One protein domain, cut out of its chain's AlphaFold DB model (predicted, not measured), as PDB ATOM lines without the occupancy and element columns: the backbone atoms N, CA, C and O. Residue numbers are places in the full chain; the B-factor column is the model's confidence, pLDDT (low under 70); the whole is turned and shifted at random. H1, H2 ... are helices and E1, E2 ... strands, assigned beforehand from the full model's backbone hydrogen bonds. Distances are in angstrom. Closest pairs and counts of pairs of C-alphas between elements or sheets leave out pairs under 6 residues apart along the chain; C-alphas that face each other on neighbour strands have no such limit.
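Overview. This is residues 53 to 213 of the 256 residues of the protein "Hypothetical protein" of Timema bartmani (UniProt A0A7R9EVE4). With little regular structure, a loop-rich body holds the small hairpins E1-E2, E3-E4 and E7-E8, and H2 packs along the long hairpin E5-E6. Of 161 printed residues, 56 are in two named helices and eight named strands, class mixed, sheets antiparallel. It is compact, radius of gyration of the C-alphas 15.6 A, spanning 54 by 40 by 32 A.

Along the chain. Past residues 53 to 97, without named element, find C-alpha 98 at (13.543, 37.991, 5.272). There E1 begins, residues 98 to 101; then E2, 104 to 107, H1, 108 to 111, E3, 130 to 132, E4, 138 to 140, H2, 141 to 150, E5, 170 to 178, E6, 181 to 190, 29.2 A long, E7, 195 to 198, and E8, 201 to 205, ending at (-3.086, 41.529, 9.670).

Arrangement. In hairpin E5-E6, N 172 and O 187 are within hydrogen-bond range, 2.9 A. The closest C-alphas of H2 and E5, Glu 146 and Val 176, are 5.7 A apart. H2 has 4 of 6 O i to N i+4 pairs within range.

Size, cuts and confidence. The printed part has no cut. Links H1 to E3 and H2 to E5 are long. Look for pLDDT under 70 at residues 87 to 91 and 161 to 169.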
ATOM      1  N   CYS A  53       6.320  48.688 -10.210       91.81
ATOM      2  CA  CYS A  53       5.526  47.543  -9.791       91.81
ATOM      3  C   CYS A  53       4.163  47.544 -10.499       91.81
ATOM      4  O   CYS A  53       3.800  48.510 -11.176       91.81
ATOM      5  N   HIS A  54       3.382  46.485 -10.287       91.19
ATOM      6  CA  HIS A  54       1.978  46.408 -10.687       91.19
ATOM      7  C   HIS A  54       1.071  46.035  -9.486       91.19
ATOM      8  O   HIS A  54       1.461  45.178  -8.692       91.19
ATOM      9  N   PRO A  55      -0.144  46.611  -9.326       87.81
ATOM     10  CA  PRO A  55      -1.039  46.331  -8.187       87.81
ATOM     11  C   PRO A  55      -1.413  44.856  -7.962       87.81
ATOM     12  O   PRO A  55      -1.664  44.452  -6.829       87.81
ATOM     13  N   SER A  56      -1.409  44.022  -9.008       84.44
ATOM     14  CA  SER A  56      -1.595  42.561  -8.882       84.44
ATOM     15  C   SER A  56      -0.485  41.862  -8.087       84.44
ATOM     16  O   SER A  56      -0.694  40.755  -7.597       84.44
ATOM     17  N   GLN A  57       0.695  42.478  -7.957       83.44
ATOM     18  CA  GLN A  57       1.826  41.889  -7.235       83.44
ATOM     19  C   GLN A  57       1.588  41.870  -5.722       83.44
ATOM     20  O   GLN A  57       2.115  40.990  -5.038       83.44
ATOM     21  N   GLY A  58       0.763  42.792  -5.216       86.31
ATOM     22  CA  GLY A  58       0.399  42.877  -3.809       86.31
ATOM     23  C   GLY A  58       0.345  44.312  -3.271       86.31
ATOM     24  O   GLY A  58       0.489  45.287  -4.015       86.31
ATOM     25  N   PRO A  59       0.158  44.465  -1.948       90.12
ATOM     26  CA  PRO A  59      -0.080  45.758  -1.304       90.12
ATOM     27  C   PRO A  59       1.124  46.715  -1.319       90.12
ATOM     28  O   PRO A  59       0.968  47.904  -1.015       90.12
ATOM     29  N   CYS A  60       2.311  46.220  -1.682       92.50
ATOM     30  CA  CYS A  60       3.502  47.038  -1.879       92.50
ATOM     31  C   CYS A  60       3.428  47.922  -3.126       92.50
ATOM     32  O   CYS A  60       4.214  48.861  -3.223       92.50
ATOM     33  N   CYS A  61       2.487  47.681  -4.042       91.88
ATOM     34  CA  CYS A  61       2.299  48.532  -5.204       91.88
ATOM     35  C   CYS A  61       1.099  49.469  -5.050       91.88
ATOM     36  O   CYS A  61       0.001  49.064  -4.659       91.88
ATOM     37  N   LEU A  62       1.308  50.745  -5.356       91.31
ATOM     38  CA  LEU A  62       0.246  51.738  -5.447       91.31
ATOM     39  C   LEU A  62      -0.445  51.676  -6.822       91.31
ATOM     40  O   LEU A  62       0.180  51.275  -7.805       91.31
ATOM     41  N   PRO A  63      -1.697  52.162  -6.943       89.12
ATOM     42  CA  PRO A  63      -2.391  52.265  -8.232       89.12
ATOM     43  C   PRO A  63      -1.679  53.129  -9.286       89.12
ATOM     44  O   PRO A  63      -2.036  53.095 -10.448       89.12
ATOM     45  N   ASN A  64      -0.664  53.911  -8.927       91.00
ATOM     46  CA  ASN A  64       0.140  54.679  -9.882       91.00
ATOM     47  C   ASN A  64       1.444  53.960 -10.291       91.00
ATOM     48  O   ASN A  64       2.380  54.611 -10.756       91.00
ATOM     49  N   CYS A  65       1.521  52.640 -10.096       93.31
ATOM     50  CA  CYS A  65       2.674  51.797 -10.429       93.31
ATOM     51  C   CYS A  65       3.973  52.166  -9.683       93.31
ATOM     52  O   CYS A  65       5.077  51.924 -10.184       93.31
ATOM     53  N   ARG A  66       3.862  52.798  -8.509       95.38
ATOM     54  CA  ARG A  66       4.994  53.122  -7.629       95.38
ATOM     55  C   ARG A  66       5.002  52.208  -6.419       95.38
ATOM     56  O   ARG A  66       3.939  51.844  -5.909       95.38
ATOM     57  N   ASN A  67       6.194  51.892  -5.928       94.75
ATOM     58  CA  ASN A  67       6.318  51.210  -4.653       94.75
ATOM     59  C   ASN A  67       5.744  52.089  -3.539       94.75
ATOM     60  O   ASN A  67       5.966  53.299  -3.476       94.75
ATOM     61  N   ARG A  68       4.994  51.465  -2.637       94.06
ATOM     62  CA  ARG A  68       4.473  52.111  -1.442       94.06
ATOM     63  C   ARG A  68       5.627  52.424  -0.491       94.06
ATOM     64  O   ARG A  68       6.393  51.532  -0.129       94.06
ATOM     65  N   ASP A  69       5.700  53.669  -0.029       93.19
ATOM     66  CA  ASP A  69       6.652  54.052   1.011       93.19
ATOM     67  C   ASP A  69       6.182  53.555   2.386       93.19
ATOM     68  O   ASP A  69       5.270  54.102   3.012       93.19
ATOM     69  N   LEU A  70       6.829  52.486   2.846       90.62
ATOM     70  CA  LEU A  70       6.693  51.924   4.184       90.62
ATOM     71  C   LEU A  70       8.021  51.991   4.951       90.62
ATOM     72  O   LEU A  70       8.207  51.252   5.922       90.62
ATOM     73  N   ALA A  71       8.936  52.890   4.561       88.31
ATOM     74  CA  ALA A  71      10.214  53.076   5.244       88.31
ATOM     75  C   ALA A  71       9.997  53.476   6.704       88.31
ATOM     76  O   ALA A  71      10.722  53.025   7.591       88.31
ATOM     77  N   HIS A  72       8.922  54.231   6.962       83.12
ATOM     78  CA  HIS A  72       8.483  54.513   8.315       83.12
ATOM     79  C   HIS A  72       8.202  53.234   9.099       83.12
ATOM     80  O   HIS A  72       8.470  53.273  10.266       83.12
ATOM     81  N   LEU A  73       7.777  52.098   8.536       82.31
ATOM     82  CA  LEU A  73       7.632  50.811   9.251       82.31
ATOM     83  C   LEU A  73       8.908  49.945   9.221       82.31
ATOM     84  O   LEU A  73       8.904  48.800   9.683       82.31
ATOM     85  N   GLY A  74      10.007  50.462   8.669       84.50
ATOM     86  CA  GLY A  74      11.222  49.695   8.400       84.50
ATOM     87  C   GLY A  74      11.042  48.648   7.298       84.50
ATOM     88  O   GLY A  74      11.738  47.634   7.313       84.50
ATOM     89  N   LEU A  75      10.092  48.860   6.384       88.44
ATOM     90  CA  LEU A  75       9.816  47.982   5.249       88.44
ATOM     91  C   LEU A  75      10.212  48.691   3.953       88.44
ATOM     92  O   LEU A  75       9.828  49.835   3.730       88.44
ATOM     93  N   ASN A  76      10.953  48.001   3.089       91.25
ATOM     94  CA  ASN A  76      11.322  48.520   1.777       91.25
ATOM     95  C   ASN A  76      10.661  47.693   0.671       91.25
ATOM     96  O   ASN A  76      11.163  46.632   0.306       91.25
ATOM     97  N   CYS A  77       9.550  48.193   0.126       92.94
ATOM     98  CA  CYS A  77       8.786  47.500  -0.912       92.94
ATOM     99  C   CYS A  77       9.575  47.220  -2.200       92.94
ATOM    100  O   CYS A  77       9.220  46.281  -2.906       92.94
ATOM    101  N   SER A  78      10.684  47.925  -2.473       91.25
ATOM    102  CA  SER A  78      11.544  47.583  -3.616       91.25
ATOM    103  C   SER A  78      12.186  46.197  -3.489       91.25
ATOM    104  O   SER A  78      12.610  45.622  -4.488       91.25
ATOM    105  N   GLU A  79      12.259  45.653  -2.271       89.12
ATOM    106  CA  GLU A  79      12.905  44.375  -1.970       89.12
ATOM    107  C   GLU A  79      11.939  43.197  -1.884       89.12
ATOM    108  O   GLU A  79      12.385  42.061  -1.767       89.12
ATOM    109  N   GLU A  80      10.623  43.418  -1.967       89.75
ATOM    110  CA  GLU A  80       9.625  42.356  -1.783       89.75
ATOM    111  C   GLU A  80       9.848  41.160  -2.727       89.75
ATOM    112  O   GLU A  80       9.603  40.007  -2.364       89.75
ATOM    113  N   ASN A  81      10.327  41.416  -3.944       86.06
ATOM    114  CA  ASN A  81      10.582  40.390  -4.955       86.06
ATOM    115  C   ASN A  81      12.022  39.855  -4.957       86.06
ATOM    116  O   ASN A  81      12.338  38.999  -5.781       86.06
ATOM    117  N   ARG A  82      12.877  40.291  -4.023       88.44
ATOM    118  CA  ARG A  82      14.210  39.712  -3.829       88.44
ATOM    119  C   ARG A  82      14.065  38.259  -3.367       88.44
ATOM    120  O   ARG A  82      13.619  38.002  -2.249       88.44
ATOM    121  N   GLY A  83      14.413  37.323  -4.244       87.88
ATOM    122  CA  GLY A  83      14.296  35.885  -4.005       87.88
ATOM    123  C   GLY A  83      15.559  35.236  -3.440       87.88
ATOM    124  O   GLY A  83      16.565  35.892  -3.178       87.88
ATOM    125  N   CYS A  84      15.480  33.919  -3.290       88.62
ATOM    126  CA  CYS A  84      16.575  33.013  -2.951       88.62
ATOM    127  C   CYS A  84      16.858  32.100  -4.168       88.62
ATOM    128  O   CYS A  84      15.967  31.957  -5.012       88.62
ATOM    129  N   PRO A  85      18.046  31.476  -4.294       81.06
ATOM    130  CA  PRO A  85      19.192  31.507  -3.380       81.06
ATOM    131  C   PRO A  85      20.038  32.784  -3.511       81.06
ATOM    132  O   PRO A  85      20.047  33.455  -4.540       81.06
ATOM    133  N   CYS A  86      20.792  33.118  -2.463       76.19
ATOM    134  CA  CYS A  86      21.662  34.292  -2.464       76.19
ATOM    135  C   CYS A  86      22.895  34.075  -3.349       76.19
ATOM    136  O   CYS A  86      23.748  33.241  -3.046       76.19
ATOM    137  N   THR A  87      23.057  34.883  -4.394       64.06
ATOM    138  CA  THR A  87      24.312  34.961  -5.147       64.06
ATOM    139  C   THR A  87      25.223  36.020  -4.525       64.06
ATOM    140  O   THR A  87      25.079  37.207  -4.800       64.06
ATOM    141  N   GLY A  88      26.167  35.600  -3.677       59.22
ATOM    142  CA  GLY A  88      27.317  36.431  -3.286       59.22
ATOM    143  C   GLY A  88      27.126  37.458  -2.156       59.22
ATOM    144  O   GLY A  88      28.021  38.273  -1.956       59.22
ATOM    145  N   ASP A  89      26.028  37.432  -1.393       54.91
ATOM    146  CA  ASP A  89      25.810  38.345  -0.254       54.91
ATOM    147  C   ASP A  89      26.139  37.669   1.093       54.91
ATOM    148  O   ASP A  89      25.571  36.627   1.431       54.91
ATOM    149  N   SER A  90      27.015  38.278   1.903       55.00
ATOM    150  CA  SER A  90      27.358  37.794   3.252       55.00
ATOM    151  C   SER A  90      26.190  37.865   4.246       55.00
ATOM    152  O   SER A  90      26.247  37.247   5.308       55.00
ATOM    153  N   THR A  91      25.141  38.638   3.936       66.25
ATOM    154  CA  THR A  91      23.973  38.831   4.815       66.25
ATOM    155  C   THR A  91      22.752  37.987   4.437       66.25
ATOM    156  O   THR A  91      21.879  37.793   5.294       66.25
ATOM    157  N   CYS A  92      22.729  37.493   3.191       82.81
ATOM    158  CA  CYS A  92      21.718  36.644   2.562       82.81
ATOM    159  C   CYS A  92      20.260  37.048   2.866       82.81
ATOM    160  O   CYS A  92      19.457  36.274   3.394       82.81
ATOM    161  N   SER A  93      19.947  38.315   2.580       89.12
ATOM    162  CA  SER A  93      18.615  38.905   2.748       89.12
ATOM    163  C   SER A  93      17.688  38.587   1.570       89.12
ATOM    164  O   SER A  93      18.135  38.505   0.428       89.12
ATOM    165  N   CYS A  94      16.392  38.444   1.840       91.38
ATOM    166  CA  CYS A  94      15.355  38.219   0.831       91.38
ATOM    167  C   CYS A  94      14.051  38.894   1.254       91.38
ATOM    168  O   CYS A  94      13.791  39.038   2.451       91.38
ATOM    169  N   GLY A  95      13.229  39.282   0.281       91.88
ATOM    170  CA  GLY A  95      11.937  39.912   0.521       91.88
ATOM    171  C   GLY A  95      11.978  41.070   1.527       91.88
ATOM    172  O   GLY A  95      12.992  41.734   1.760       91.88
ATOM    173  N   LEU A  96      10.846  41.273   2.189       91.81
ATOM    174  CA  LEU A  96      10.717  42.155   3.339       91.81
ATOM    175  C   LEU A  96      11.124  41.421   4.617       91.81
ATOM    176  O   LEU A  96      10.542  40.395   4.952       91.81
ATOM    177  N   LEU A  97      12.093  41.960   5.363       90.06
ATOM    178  CA  LEU A  97      12.525  41.421   6.668       90.06
ATOM    179  C   LEU A  97      12.940  39.932   6.648       90.06
ATOM    180  O   LEU A  97      12.971  39.276   7.697       90.06
ATOM    181  N   GLY A  98      13.251  39.396   5.470       91.56
ATOM    182  CA  GLY A  98      13.543  37.991   5.272       91.56
ATOM    183  C   GLY A  98      15.033  37.700   5.148       91.56
ATOM    184  O   GLY A  98      15.872  38.563   4.867       91.56
ATOM    185  N   ARG A  99      15.354  36.432   5.364       91.44
ATOM    186  CA  ARG A  99      16.635  35.805   5.065       91.44
ATOM    187  C   ARG A  99      16.383  34.468   4.397       91.44
ATOM    188  O   ARG A  99      15.416  33.785   4.737       91.44
ATOM    189  N   CYS A 100      17.262  34.090   3.483       91.19
ATOM    190  CA  CYS A 100      17.139  32.778   2.873       91.19
ATOM    191  C   CYS A 100      17.542  31.696   3.874       91.19
ATOM    192  O   CYS A 100      18.575  31.793   4.541       91.19
ATOM    193  N   LEU A 101      16.729  30.649   3.944       90.00
ATOM    194  CA  LEU A 101      17.109  29.370   4.523       90.00
ATOM    195  C   LEU A 101      16.959  28.342   3.404       90.00
ATOM    196  O   LEU A 101      15.842  27.985   3.037       90.00
ATOM    197  N   SER A 102      18.090  27.914   2.840       86.44
ATOM    198  CA  SER A 102      18.120  27.178   1.568       86.44
ATOM    199  C   SER A 102      17.544  28.032   0.422       86.44
ATOM    200  O   SER A 102      17.971  29.176   0.255       86.44
ATOM    201  N   ASP A 103      16.595  27.497  -0.345       89.00
ATOM    202  CA  ASP A 103      15.984  28.161  -1.504       89.00
ATOM    203  C   ASP A 103      14.723  28.964  -1.143       89.00
ATOM    204  O   ASP A 103      14.121  29.600  -2.006       89.00
ATOM    205  N   ASP A 104      14.333  28.964   0.135       91.44
ATOM    206  CA  ASP A 104      13.112  29.600   0.620       91.44
ATOM    207  C   ASP A 104      13.425  30.898   1.377       91.44
ATOM    208  O   ASP A 104      14.372  30.976   2.173       91.44
ATOM    209  N   CYS A 105      12.579  31.914   1.183       93.12
ATOM    210  CA  CYS A 105      12.640  33.146   1.960       93.12
ATOM    211  C   CYS A 105      11.817  33.025   3.245       93.12
ATOM    212  O   CYS A 105      10.621  32.744   3.200       93.12
ATOM    213  N   HIS A 106      12.443  33.290   4.392       94.38
ATOM    214  CA  HIS A 106      11.786  33.238   5.695       94.38
ATOM    215  C   HIS A 106      12.124  34.460   6.541       94.38
ATOM    216  O   HIS A 106      13.213  35.025   6.449       94.38
ATOM    217  N   ASN A 107      11.217  34.844   7.429       93.38
ATOM    218  CA  ASN A 107      11.422  35.952   8.348       93.38
ATOM    219  C   ASN A 107      12.655  35.743   9.252       93.38
ATOM    220  O   ASN A 107      12.900  34.651   9.784       93.38
ATOM    221  N   ILE A 108      13.416  36.821   9.468       90.56
ATOM    222  CA  ILE A 108      14.625  36.842  10.305       90.56
ATOM    223  C   ILE A 108      14.417  36.285  11.722       90.56
ATOM    224  O   ILE A 108      15.349  35.743  12.318       90.56
ATOM    225  N   GLU A 109      13.209  36.397  12.275       92.62
ATOM    226  CA  GLU A 109      12.889  35.894  13.612       92.62
ATOM    227  C   GLU A 109      12.941  34.366  13.702       92.62
ATOM    228  O   GLU A 109      13.286  33.851  14.767       92.62
ATOM    229  N   CYS A 110      12.683  33.663  12.594       94.06
ATOM    230  CA  CYS A 110      12.820  32.212  12.491       94.06
ATOM    231  C   CYS A 110      14.213  31.795  12.027       94.06
ATOM    232  O   CYS A 110      14.816  30.894  12.616       94.06
ATOM    233  N   THR A 111      14.780  32.478  11.028       91.94
ATOM    234  CA  THR A 111      16.081  32.074  10.465       91.94
ATOM    235  C   THR A 111      17.231  32.244  11.454       91.94
ATOM    236  O   THR A 111      18.154  31.433  11.451       91.94
ATOM    237  N   ARG A 112      17.158  33.208  12.386       89.50
ATOM    238  CA  ARG A 112      18.139  33.333  13.486       89.50
ATOM    239  C   ARG A 112      18.136  32.156  14.470       89.50
ATOM    240  O   ARG A 112      19.095  32.000  15.227       89.50
ATOM    241  N   LEU A 113      17.060  31.364  14.467       91.50
ATOM    242  CA  LEU A 113      16.914  30.112  15.211       91.50
ATOM    243  C   LEU A 113      17.197  28.877  14.337       91.50
ATOM    244  O   LEU A 113      17.102  27.759  14.830       91.50
ATOM    245  N   GLY A 114      17.502  29.060  13.046       90.94
ATOM    246  CA  GLY A 114      17.636  27.962  12.084       90.94
ATOM    247  C   GLY A 114      16.311  27.271  11.740       90.94
ATOM    248  O   GLY A 114      16.323  26.122  11.309       90.94
ATOM    249  N   LEU A 115      15.172  27.938  11.951       93.94
ATOM    250  CA  LEU A 115      13.840  27.374  11.728       93.94
ATOM    251  C   LEU A 115      13.171  27.985  10.494       93.94
ATOM    252  O   LEU A 115      13.396  29.151  10.162       93.94
ATOM    253  N   LYS A 116      12.299  27.203   9.851       95.75
ATOM    254  CA  LYS A 116      11.427  27.683   8.772       95.75
ATOM    255  C   LYS A 116      10.263  28.482   9.349       95.75
ATOM    256  O   LYS A 116       9.707  28.115  10.382       95.75
ATOM    257  N   GLU A 117       9.885  29.558   8.675       96.56
ATOM    258  CA  GLU A 117       8.651  30.292   8.967       96.56
ATOM    259  C   GLU A 117       7.422  29.476   8.535       96.56
ATOM    260  O   GLU A 117       7.471  28.740   7.550       96.56
ATOM    261  N   CYS A 118       6.320  29.604   9.270       95.19
ATOM    262  CA  CYS A 118       5.056  28.931   8.980       95.19
ATOM    263  C   CYS A 118       3.859  29.795   9.418       95.19
ATOM    264  O   CYS A 118       4.026  30.713  10.222       95.19
ATOM    265  N   PRO A 119       2.642  29.528   8.913       92.06
ATOM    266  CA  PRO A 119       1.447  30.249   9.342       92.06
ATOM    267  C   PRO A 119       0.942  29.740  10.703       92.06
ATOM    268  O   PRO A 119       0.677  28.549  10.869       92.06
ATOM    269  N   CYS A 120       0.747  30.637  11.675       88.50
ATOM    270  CA  CYS A 120       0.004  30.335  12.903       88.50
ATOM    271  C   CYS A 120      -0.836  31.523  13.370       88.50
ATOM    272  O   CYS A 120      -0.499  32.673  13.097       88.50
ATOM    273  N   LYS A 121      -1.934  31.238  14.081       86.12
ATOM    274  CA  LYS A 121      -2.742  32.282  14.718       86.12
ATOM    275  C   LYS A 121      -1.966  32.856  15.895       86.12
ATOM    276  O   LYS A 121      -1.695  32.140  16.863       86.12
ATOM    277  N   TYR A 122      -1.613  34.130  15.812       84.50
ATOM    278  CA  TYR A 122      -0.964  34.813  16.919       84.50
ATOM    279  C   TYR A 122      -2.015  35.209  17.979       84.50
ATOM    280  O   TYR A 122      -3.146  35.563  17.630       84.50
ATOM    281  N   PRO A 123      -1.695  35.120  19.281       78.19
ATOM    282  CA  PRO A 123      -2.633  35.485  20.340       78.19
ATOM    283  C   PRO A 123      -3.019  36.975  20.310       78.19
ATOM    284  O   PRO A 123      -2.332  37.815  19.731       78.19
ATOM    285  N   GLU A 124      -4.129  37.299  20.982       76.50
ATOM    286  CA  GLU A 124      -4.587  38.678  21.238       76.50
ATOM    287  C   GLU A 124      -4.973  39.485  19.983       76.50
ATOM    288  O   GLU A 124      -4.975  40.710  20.019       76.50
ATOM    289  N   ASN A 125      -5.348  38.823  18.882       78.94
ATOM    290  CA  ASN A 125      -5.723  39.458  17.606       78.94
ATOM    291  C   ASN A 125      -4.615  40.316  16.966       78.94
ATOM    292  O   ASN A 125      -4.913  41.159  16.120       78.94
ATOM    293  N   HIS A 126      -3.359  40.115  17.356       88.69
ATOM    294  CA  HIS A 126      -2.213  40.693  16.662       88.69
ATOM    295  C   HIS A 126      -1.714  39.720  15.598       88.69
ATOM    296  O   HIS A 126      -2.119  38.563  15.573       88.69
ATOM    297  N   CYS A 127      -0.796  40.164  14.750       91.81
ATOM    298  CA  CYS A 127       0.007  39.277  13.922       91.81
ATOM    299  C   CYS A 127       1.454  39.308  14.399       91.81
ATOM    300  O   CYS A 127       1.941  40.322  14.898       91.81
ATOM    301  N   GLY A 128       2.154  38.201  14.205       91.94
ATOM    302  CA  GLY A 128       3.569  38.066  14.512       91.94
ATOM    303  C   GLY A 128       4.154  36.886  13.753       91.94
ATOM    304  O   GLY A 128       3.434  36.149  13.077       91.94
ATOM    305  N   THR A 129       5.465  36.707  13.856       94.00
ATOM    306  CA  THR A 129       6.146  35.618  13.157       94.00
ATOM    307  C   THR A 129       5.976  34.295  13.902       94.00
ATOM    308  O   THR A 129       6.210  34.218  15.115       94.00
ATOM    309  N   CYS A 130       5.646  33.231  13.172       95.44
ATOM    310  CA  CYS A 130       5.645  31.864  13.686       95.44
ATOM    311  C   CYS A 130       6.677  31.004  12.962       95.44
ATOM    312  O   CYS A 130       6.910  31.166  11.764       95.44
ATOM    313  N   CYS A 131       7.278  30.070  13.695       96.56
ATOM    314  CA  CYS A 131       8.296  29.169  13.177       96.56
ATOM    315  C   CYS A 131       7.897  27.713  13.398       96.56
ATOM    316  O   CYS A 131       7.257  27.366  14.395       96.56
ATOM    317  N   LEU A 132       8.297  26.863  12.459       96.56
ATOM    318  CA  LEU A 132       8.071  25.431  12.511       96.56
ATOM    319  C   LEU A 132       9.068  24.827  13.497       96.56
ATOM    320  O   LEU A 132      10.278  24.872  13.269       96.56
ATOM    321  N   SER A 133       8.572  24.293  14.608       94.50
ATOM    322  CA  SER A 133       9.412  23.623  15.594       94.50
ATOM    323  C   SER A 133       9.998  22.326  15.028       94.50
ATOM    324  O   SER A 133       9.497  21.765  14.053       94.50
ATOM    325  N   HIS A 134      11.019  21.780  15.689       89.06
ATOM    326  CA  HIS A 134      11.569  20.468  15.328       89.06
ATOM    327  C   HIS A 134      10.549  19.320  15.452       89.06
ATOM    328  O   HIS A 134      10.741  18.278  14.836       89.06
ATOM    329  N   GLN A 135       9.463  19.504  16.216       91.31
ATOM    330  CA  GLN A 135       8.351  18.547  16.291       91.31
ATOM    331  C   GLN A 135       7.309  18.730  15.169       91.31
ATOM    332  O   GLN A 135       6.315  18.012  15.150       91.31
ATOM    333  N   GLY A 136       7.506  19.686  14.256       93.38
ATOM    334  CA  GLY A 136       6.579  19.965  13.158       93.38
ATOM    335  C   GLY A 136       5.387  20.850  13.536       93.38
ATOM    336  O   GLY A 136       4.443  20.957  12.756       93.38
ATOM    337  N   THR A 137       5.412  21.507  14.700       95.25
ATOM    338  CA  THR A 137       4.328  22.394  15.149       95.25
ATOM    339  C   THR A 137       4.676  23.850  14.867       95.25
ATOM    340  O   THR A 137       5.777  24.298  15.178       95.25
ATOM    341  N   CYS A 138       3.730  24.616  14.320       95.38
ATOM    342  CA  CYS A 138       3.921  26.045  14.092       95.38
ATOM    343  C   CYS A 138       3.657  26.847  15.375       95.38
ATOM    344  O   CYS A 138       2.537  26.846  15.888       95.38
ATOM    345  N   ILE A 139       4.688  27.507  15.907       94.75
ATOM    346  CA  ILE A 139       4.656  28.190  17.210       94.75
ATOM    347  C   ILE A 139       5.210  29.614  17.046       94.75
ATOM    348  O   ILE A 139       6.178  29.796  16.304       94.75
ATOM    349  N   PRO A 140       4.660  30.634  17.735       94.62
ATOM    350  CA  PRO A 140       5.224  31.980  17.713       94.62
ATOM    351  C   PRO A 140       6.724  32.000  18.037       94.62
ATOM    352  O   PRO A 140       7.165  31.403  19.024       94.62
ATOM    353  N   ALA A 141       7.509  32.735  17.244       94.00
ATOM    354  CA  ALA A 141       8.971  32.788  17.357       94.00
ATOM    355  C   ALA A 141       9.441  33.202  18.765       94.00
ATOM    356  O   ALA A 141      10.443  32.695  19.288       94.00
ATOM    357  N   ILE A 142       8.676  34.085  19.412       92.00
ATOM    358  CA  ILE A 142       8.912  34.550  20.782       92.00
ATOM    359  C   ILE A 142       8.933  33.404  21.805       92.00
ATOM    360  O   ILE A 142       9.744  33.428  22.726       92.00
ATOM    361  N   HIS A 143       8.107  32.369  21.619       93.50
ATOM    362  CA  HIS A 143       8.017  31.225  22.530       93.50
ATOM    363  C   HIS A 143       9.083  30.154  22.263       93.50
ATOM    364  O   HIS A 143       9.364  29.340  23.138       93.50
ATOM    365  N   LEU A 144       9.703  30.161  21.081       93.69
ATOM    366  CA  LEU A 144      10.765  29.217  20.710       93.69
ATOM    367  C   LEU A 144      12.168  29.713  21.071       93.69
ATOM    368  O   LEU A 144      13.086  28.914  21.245       93.69
ATOM    369  N   THR A 145      12.342  31.027  21.207       92.06
ATOM    370  CA  THR A 145      13.669  31.640  21.333       92.06
ATOM    371  C   THR A 145      14.375  31.266  22.634       92.06
ATOM    372  O   THR A 145      15.526  30.838  22.606       92.06
ATOM    373  N   GLU A 146      13.712  31.392  23.785       90.12
ATOM    374  CA  GLU A 146      14.341  31.054  25.066       90.12
ATOM    375  C   GLU A 146      14.675  29.552  25.194       90.12
ATOM    376  O   GLU A 146      15.817  29.242  25.550       90.12
ATOM    377  N   PRO A 147      13.775  28.607  24.850       90.69
ATOM    378  CA  PRO A 147      14.112  27.183  24.820       90.69
ATOM    379  C   PRO A 147      15.286  26.841  23.887       90.69
ATOM    380  O   PRO A 147      16.143  26.033  24.252       90.69
ATOM    381  N   ALA A 148      15.364  27.468  22.707       89.19
ATOM    382  CA  ALA A 148      16.448  27.240  21.748       89.19
ATOM    383  C   ALA A 148      17.817  27.697  22.282       89.19
ATOM    384  O   ALA A 148      18.827  27.031  22.060       89.19
ATOM    385  N   ILE A 149      17.850  28.798  23.038       89.38
ATOM    386  CA  ILE A 149      19.067  29.266  23.711       89.38
ATOM    387  C   ILE A 149      19.432  28.367  24.896       89.38
ATOM    388  O   ILE A 149      20.586  27.969  25.029       89.38
ATOM    389  N   ARG A 150      18.468  28.019  25.759       86.69
ATOM    390  CA  ARG A 150      18.727  27.195  26.956       86.69
ATOM    391  C   ARG A 150      19.221  25.786  26.622       86.69
ATOM    392  O   ARG A 150      19.970  25.213  27.403       86.69
ATOM    393  N   SER A 151      18.799  25.234  25.488       85.44
ATOM    394  CA  SER A 151      19.258  23.927  24.998       85.44
ATOM    395  C   SER A 151      20.648  23.964  24.351       85.44
ATOM    396  O   SER A 151      21.194  22.908  24.054       85.44
ATOM    397  N   GLY A 152      21.231  25.149  24.130       81.44
ATOM    398  CA  GLY A 152      22.519  25.307  23.451       81.44
ATOM    399  C   GLY A 152      22.458  25.129  21.929       81.44
ATOM    400  O   GLY A 152      23.489  25.234  21.270       81.44
ATOM    401  N   ASN A 153      21.267  24.912  21.359       81.94
ATOM    402  CA  ASN A 153      21.071  24.764  19.913       81.94
ATOM    403  C   ASN A 153      21.360  26.064  19.151       81.94
ATOM    404  O   ASN A 153      21.710  26.042  17.974       81.94
ATOM    405  N   VAL A 154      21.191  27.204  19.822       85.38
ATOM    406  CA  VAL A 154      21.367  28.537  19.251       85.38
ATOM    407  C   VAL A 154      22.232  29.374  20.197       85.38
ATOM    408  O   VAL A 154      22.057  29.351  21.413       85.38
ATOM    409  N   SER A 155      23.177  30.134  19.644       84.44
ATOM    410  CA  SER A 155      24.011  31.066  20.414       84.44
ATOM    411  C   SER A 155      23.315  32.416  20.582       84.44
ATOM    412  O   SER A 155      22.689  32.920  19.653       84.44
ATOM    413  N   LEU A 156      23.520  33.097  21.716       83.38
ATOM    414  CA  LEU A 156      23.056  34.481  21.906       83.38
ATOM    415  C   LEU A 156      23.554  35.443  20.812       83.38
ATOM    416  O   LEU A 156      22.915  36.460  20.547       83.38
ATOM    417  N   THR A 157      24.688  35.147  20.171       80.69
ATOM    418  CA  THR A 157      25.226  35.975  19.083       80.69
ATOM    419  C   THR A 157      24.355  35.953  17.832       80.69
ATOM    420  O   THR A 157      24.277  36.982  17.164       80.69
ATOM    421  N   SER A 158      23.655  34.852  17.533       80.00
ATOM    422  CA  SER A 158      22.766  34.784  16.364       80.00
ATOM    423  C   SER A 158      21.494  35.612  16.553       80.00
ATOM    424  O   SER A 158      20.876  36.029  15.575       80.00
ATOM    425  N   LEU A 159      21.115  35.900  17.804       80.75
ATOM    426  CA  LEU A 159      19.937  36.701  18.133       80.75
ATOM    427  C   LEU A 159      20.159  38.207  17.994       80.75
ATOM    428  O   LEU A 159      19.180  38.960  17.994       80.75
ATOM    429  N   ARG A 160      21.417  38.653  17.878       74.88
ATOM    430  CA  ARG A 160      21.743  40.066  17.678       74.88
ATOM    431  C   ARG A 160      21.198  40.514  16.327       74.88
ATOM    432  O   ARG A 160      21.727  40.162  15.277       74.88
ATOM    433  N   GLN A 161      20.135  41.305  16.366       66.88
ATOM    434  CA  GLN A 161      19.690  42.042  15.194       66.88
ATOM    435  C   GLN A 161      20.669  43.200  14.951       66.88
ATOM    436  O   GLN A 161      21.166  43.780  15.926       66.88
ATOM    437  N   PRO A 162      20.968  43.556  13.687       54.31
ATOM    438  CA  PRO A 162      21.593  44.843  13.420       54.31
ATOM    439  C   PRO A 162      20.724  45.939  14.056       54.31
ATOM    440  O   PRO A 162      19.502  45.769  14.126       54.31
ATOM    441  N   PRO A 163      21.325  47.026  14.568       47.44
ATOM    442  CA  PRO A 163      20.569  48.110  15.173       47.44
ATOM    443  C   PRO A 163      19.579  48.642  14.139       47.44
ATOM    444  O   PRO A 163      19.955  49.317  13.185       47.44
ATOM    445  N   SER A 164      18.305  48.290  14.307       50.50
ATOM    446  CA  SER A 164      17.236  48.907  13.543       50.50
ATOM    447  C   SER A 164      17.177  50.347  14.024       50.50
ATOM    448  O   SER A 164      16.812  50.596  15.173       50.50
ATOM    449  N   THR A 165      17.555  51.294  13.166       43.25
ATOM    450  CA  THR A 165      17.143  52.691  13.309       43.25
ATOM    451  C   THR A 165      15.631  52.670  13.484       43.25
ATOM    452  O   THR A 165      14.924  52.197  12.598       43.25
ATOM    453  N   ALA A 166      15.173  52.995  14.689       49.97
ATOM    454  CA  ALA A 166      13.828  52.715  15.173       49.97
ATOM    455  C   ALA A 166      12.727  53.197  14.206       49.97
ATOM    456  O   ALA A 166      12.746  54.360  13.805       49.97
ATOM    457  N   PRO A 167      11.756  52.330  13.874       48.78
ATOM    458  CA  PRO A 167      10.480  52.734  13.277       48.78
ATOM    459  C   PRO A 167       9.259  52.239  14.110       48.78
ATOM    460  O   PRO A 167       9.409  51.336  14.935       48.78
ATOM    461  N   PRO A 168       8.043  52.809  13.944       50.81
ATOM    462  CA  PRO A 168       6.848  52.636  14.759       50.81
ATOM    463  C   PRO A 168       6.077  51.359  14.378       50.81
ATOM    464  O   PRO A 168       4.960  51.410  13.870       50.81
ATOM    465  N   TYR A 169       6.672  50.200  14.633       62.16
ATOM    466  CA  TYR A 169       5.932  48.948  14.807       62.16
ATOM    467  C   TYR A 169       5.931  48.568  16.287       62.16
ATOM    468  O   TYR A 169       6.881  48.874  17.012       62.16
ATOM    469  N   SER A 170       4.876  47.890  16.738       71.62
ATOM    470  CA  SER A 170       4.825  47.358  18.097       71.62
ATOM    471  C   SER A 170       5.936  46.314  18.241       71.62
ATOM    472  O   SER A 170       5.945  45.278  17.576       71.62
ATOM    473  N   VAL A 171       6.930  46.611  19.077       82.81
ATOM    474  CA  VAL A 171       8.003  45.671  19.404       82.81
ATOM    475  C   VAL A 171       7.706  45.044  20.745       82.81
ATOM    476  O   VAL A 171       7.566  45.744  21.747       82.81
ATOM    477  N   ARG A 172       7.699  43.715  20.786       86.38
ATOM    478  CA  ARG A 172       7.760  42.984  22.046       86.38
ATOM    479  C   ARG A 172       9.189  42.552  22.301       86.38
ATOM    480  O   ARG A 172       9.756  41.760  21.553       86.38
ATOM    481  N   THR A 173       9.755  43.071  23.378       87.69
ATOM    482  CA  THR A 173      11.109  42.733  23.810       87.69
ATOM    483  C   THR A 173      11.042  41.708  24.928       87.69
ATOM    484  O   THR A 173      10.328  41.901  25.910       87.69
ATOM    485  N   VAL A 174      11.811  40.630  24.801       88.56
ATOM    486  CA  VAL A 174      11.995  39.632  25.861       88.56
ATOM    487  C   VAL A 174      13.466  39.526  26.224       88.56
ATOM    488  O   VAL A 174      14.343  39.587  25.363       88.56
ATOM    489  N   LYS A 175      13.747  39.379  27.517       90.94
ATOM    490  CA  LYS A 175      15.102  39.157  28.015       90.94
ATOM    491  C   LYS A 175      15.391  37.662  27.988       90.94
ATOM    492  O   LYS A 175      14.744  36.904  28.700       90.94
ATOM    493  N   VAL A 176      16.372  37.254  27.191       90.19
ATOM    494  CA  VAL A 176      16.794  35.855  27.061       90.19
ATOM    495  C   VAL A 176      18.187  35.708  27.653       90.19
ATOM    496  O   VAL A 176      19.078  36.488  27.322       90.19
ATOM    497  N   CYS A 177      18.378  34.726  28.531       87.38
ATOM    498  CA  CYS A 177      19.642  34.508  29.227       87.38
ATOM    499  C   CYS A 177      20.189  33.100  28.971       87.38
ATOM    500  O   CYS A 177      19.445  32.122  29.007       87.38
ATOM    501  N   HIS A 178      21.501  33.011  28.759       87.00
ATOM    502  CA  HIS A 178      22.266  31.769  28.759       87.00
ATOM    503  C   HIS A 178      23.367  31.890  29.816       87.00
ATOM    504  O   HIS A 178      24.286  32.704  29.677       87.00
ATOM    505  N   PHE A 179      23.245  31.115  30.895       85.12
ATOM    506  CA  PHE A 179      24.032  31.289  32.119       85.12
ATOM    507  C   PHE A 179      23.930  32.730  32.656       85.12
ATOM    508  O   PHE A 179      22.848  33.169  33.037       85.12
ATOM    509  N   THR A 180      25.037  33.474  32.681       85.50
ATOM    510  CA  THR A 180      25.114  34.861  33.166       85.50
ATOM    511  C   THR A 180      24.925  35.904  32.065       85.50
ATOM    512  O   THR A 180      24.709  37.078  32.361       85.50
ATOM    513  N   ASN A 181      24.986  35.499  30.795       88.06
ATOM    514  CA  ASN A 181      24.878  36.408  29.663       88.06
ATOM    515  C   ASN A 181      23.414  36.545  29.252       88.06
ATOM    516  O   ASN A 181      22.765  35.551  28.932       88.06
ATOM    517  N   CYS A 182      22.903  37.773  29.227       89.44
ATOM    518  CA  CYS A 182      21.536  38.064  28.812       89.44
ATOM    519  C   CYS A 182      21.514  39.022  27.623       89.44
ATOM    520  O   CYS A 182      22.338  39.931  27.528       89.44
ATOM    521  N   LEU A 183      20.529  38.848  26.749       89.88
ATOM    522  CA  LEU A 183      20.263  39.716  25.615       89.88
ATOM    523  C   LEU A 183      18.779  40.089  25.595       89.88
ATOM    524  O   LEU A 183      17.916  39.237  25.799       89.88
ATOM    525  N   ASN A 184      18.489  41.358  25.325       88.12
ATOM    526  CA  ASN A 184      17.138  41.789  24.996       88.12
ATOM    527  C   ASN A 184      16.884  41.490  23.521       88.12
ATOM    528  O   ASN A 184      17.596  41.987  22.648       88.12
ATOM    529  N   VAL A 185      15.887  40.658  23.261       87.69
ATOM    530  CA  VAL A 185      15.540  40.183  21.929       87.69
ATOM    531  C   VAL A 185      14.196  40.774  21.548       87.69
ATOM    532  O   VAL A 185      13.198  40.568  22.237       87.69
ATOM    533  N   SER A 186      14.190  41.506  20.442       87.62
ATOM    534  CA  SER A 186      13.002  42.157  19.904       87.62
ATOM    535  C   SER A 186      12.267  41.248  18.920       87.62
ATOM    536  O   SER A 186      12.897  40.544  18.118       87.62
ATOM    537  N   PHE A 187      10.937  41.296  18.991       89.19
ATOM    538  CA  PHE A 187       9.993  40.649  18.082       89.19
ATOM    539  C   PHE A 187       9.014  41.684  17.548       89.19
ATOM    540  O   PHE A 187       8.523  42.527  18.304       89.19
ATOM    541  N   ARG A 188       8.738  41.622  16.253       88.56
ATOM    542  CA  ARG A 188       7.778  42.476  15.566       88.56
ATOM    543  C   ARG A 188       6.378  41.931  15.792       88.56
ATOM    544  O   ARG A 188       6.125  40.739  15.624       88.56
ATOM    545  N   ILE A 189       5.485  42.825  16.182       89.19
ATOM    546  CA  ILE A 189       4.064  42.563  16.335       89.19
ATOM    547  C   ILE A 189       3.319  43.617  15.524       89.19
ATOM    548  O   ILE A 189       3.672  44.798  15.535       89.19
ATOM    549  N   TRP A 190       2.299  43.173  14.805       89.31
ATOM    550  CA  TRP A 190       1.469  44.032  13.977       89.31
ATOM    551  C   TRP A 190       0.050  44.067  14.515       89.31
ATOM    552  O   TRP A 190      -0.534  43.033  14.845       89.31
ATOM    553  N   GLU A 191      -0.493  45.276  14.585       89.00
ATOM    554  CA  GLU A 191      -1.877  45.512  14.969       89.00
ATOM    555  C   GLU A 191      -2.835  44.974  13.907       89.00
ATOM    556  O   GLU A 191      -2.547  44.973  12.704       89.00
ATOM    557  N   LYS A 192      -4.024  44.578  14.352       90.31
ATOM    558  CA  LYS A 192      -5.123  44.181  13.473       90.31
ATOM    559  C   LYS A 192      -5.426  45.260  12.429       90.31
ATOM    560  O   LYS A 192      -5.627  46.424  12.759       90.31
ATOM    561  N   GLY A 193      -5.535  44.846  11.167       89.44
ATOM    562  CA  GLY A 193      -5.759  45.730  10.020       89.44
ATOM    563  C   GLY A 193      -4.515  46.498   9.560       89.44
ATOM    564  O   GLY A 193      -4.565  47.138   8.513       89.44
ATOM    565  N   GLY A 194      -3.406  46.428  10.301       89.75
ATOM    566  CA  GLY A 194      -2.121  46.981   9.893       89.75
ATOM    567  C   GLY A 194      -1.395  46.098   8.878       89.75
ATOM    568  O   GLY A 194      -1.759  44.942   8.654       89.75
ATOM    569  N   PHE A 195      -0.337  46.644   8.279       91.44
ATOM    570  CA  PHE A 195       0.568  45.871   7.432       91.44
ATOM    571  C   PHE A 195       1.353  44.861   8.260       91.44
ATOM    572  O   PHE A 195       1.838  45.197   9.335       91.44
ATOM    573  N   CYS A 196       1.513  43.654   7.734       92.19
ATOM    574  CA  CYS A 196       2.325  42.588   8.312       92.19
ATOM    575  C   CYS A 196       3.213  41.970   7.230       92.19
ATOM    576  O   CYS A 196       3.058  42.267   6.045       92.19
ATOM    577  N   VAL A 197       4.155  41.119   7.633       92.88
ATOM    578  CA  VAL A 197       5.059  40.440   6.701       92.88
ATOM    579  C   VAL A 197       5.020  38.938   6.936       92.88
ATOM    580  O   VAL A 197       5.148  38.499   8.077       92.88
ATOM    581  N   HIS A 198       4.892  38.170   5.856       93.81
ATOM    582  CA  HIS A 198       4.969  36.712   5.876       93.81
ATOM    583  C   HIS A 198       5.766  36.204   4.673       93.81
ATOM    584  O   HIS A 198       5.487  36.610   3.545       93.81
ATOM    585  N   LEU A 199       6.773  35.351   4.900       93.62
ATOM    586  CA  LEU A 199       7.647  34.789   3.851       93.62
ATOM    587  C   LEU A 199       8.235  35.856   2.907       93.62
ATOM    588  O   LEU A 199       8.299  35.690   1.688       93.62
ATOM    589  N   GLY A 200       8.624  37.002   3.471       92.38
ATOM    590  CA  GLY A 200       9.185  38.118   2.710       92.38
ATOM    591  C   GLY A 200       8.173  38.936   1.899       92.38
ATOM    592  O   GLY A 200       8.591  39.837   1.173       92.38
ATOM    593  N   LYS A 201       6.868  38.661   2.014       93.06
ATOM    594  CA  LYS A 201       5.790  39.378   1.315       93.06
ATOM    595  C   LYS A 201       4.990  40.264   2.255       93.06
ATOM    596  O   LYS A 201       4.817  39.933   3.429       93.06
ATOM    597  N   LEU A 202       4.510  41.391   1.732       93.44
ATOM    598  CA  LEU A 202       3.648  42.301   2.474       93.44
ATOM    599  C   LEU A 202       2.213  41.767   2.484       93.44
ATOM    600  O   LEU A 202       1.669  41.390   1.450       93.44
ATOM    601  N   GLY A 203       1.587  41.788   3.653       92.62
ATOM    602  CA  GLY A 203       0.190  41.416   3.838       92.62
ATOM    603  C   GLY A 203      -0.545  42.369   4.771       92.62
ATOM    604  O   GLY A 203      -0.006  43.395   5.199       92.62
ATOM    605  N   VAL A 204      -1.779  42.007   5.112       91.75
ATOM    606  CA  VAL A 204      -2.608  42.720   6.093       91.75
ATOM    607  C   VAL A 204      -2.930  41.799   7.260       91.75
ATOM    608  O   VAL A 204      -3.303  40.641   7.079       91.75
ATOM    609  N   CYS A 205      -2.792  42.309   8.482       92.12
ATOM    610  CA  CYS A 205      -3.086  41.529   9.670       92.12
ATOM    611  C   CYS A 205      -4.596  41.305   9.812       92.12
ATOM    612  O   CYS A 205      -5.371  42.240  10.043       92.12
ATOM    613  N   SER A 206      -5.021  40.052   9.668       91.69
ATOM    614  CA  SER A 206      -6.424  39.655   9.749       91.69
ATOM    615  C   SER A 206      -6.961  39.679  11.184       91.69
ATOM    616  O   SER A 206      -6.230  39.764  12.170       91.69
ATOM    617  N   LYS A 207      -8.287  39.548  11.310       89.00
ATOM    618  CA  LYS A 207      -8.976  39.437  12.606       89.00
ATOM    619  C   LYS A 207      -8.576  38.189  13.395       89.00
ATOM    620  O   LYS A 207      -8.690  38.206  14.613       89.00
ATOM    621  N   ASP A 208      -8.129  37.147  12.703       88.69
ATOM    622  CA  ASP A 208      -7.727  35.859  13.267       88.69
ATOM    623  C   ASP A 208      -6.257  35.815  13.717       88.69
ATOM    624  O   ASP A 208      -5.770  34.754  14.109       88.69
ATOM    625  N   GLY A 209      -5.539  36.940  13.627       89.69
ATOM    626  CA  GLY A 209      -4.113  37.011  13.946       89.69
ATOM    627  C   GLY A 209      -3.221  36.301  12.925       89.69
ATOM    628  O   GLY A 209      -2.145  35.815  13.270       89.69
ATOM    629  N   LEU A 210      -3.685  36.207  11.675       91.44
ATOM    630  CA  LEU A 210      -2.928  35.703  10.525       91.44
ATOM    631  C   LEU A 210      -2.540  36.856   9.603       91.44
ATOM    632  O   LEU A 210      -3.369  37.731   9.337       91.44
ATOM    633  N   CYS A 211      -1.314  36.826   9.084       91.94
ATOM    634  CA  CYS A 211      -0.890  37.762   8.054       91.94
ATOM    635  C   CYS A 211      -1.410  37.311   6.688       91.94
ATOM    636  O   CYS A 211      -0.951  36.305   6.147       91.94
ATOM    637  N   ASP A 212      -2.386  38.037   6.152       91.31
ATOM    638  CA  ASP A 212      -2.978  37.727   4.860       91.31
ATOM    639  C   ASP A 212      -2.157  38.364   3.733       91.31
ATOM    640  O   ASP A 212      -2.184  39.579   3.536       91.31
ATOM    641  N   VAL A 213      -1.403  37.527   3.020       87.75
ATOM    642  CA  VAL A 213      -0.597  37.893   1.843       87.75
ATOM    643  C   VAL A 213      -1.313  37.578   0.529       87.75
ATOM    644  O   VAL A 213      -0.670  37.519  -0.521       87.75
TER     645      VAL A 213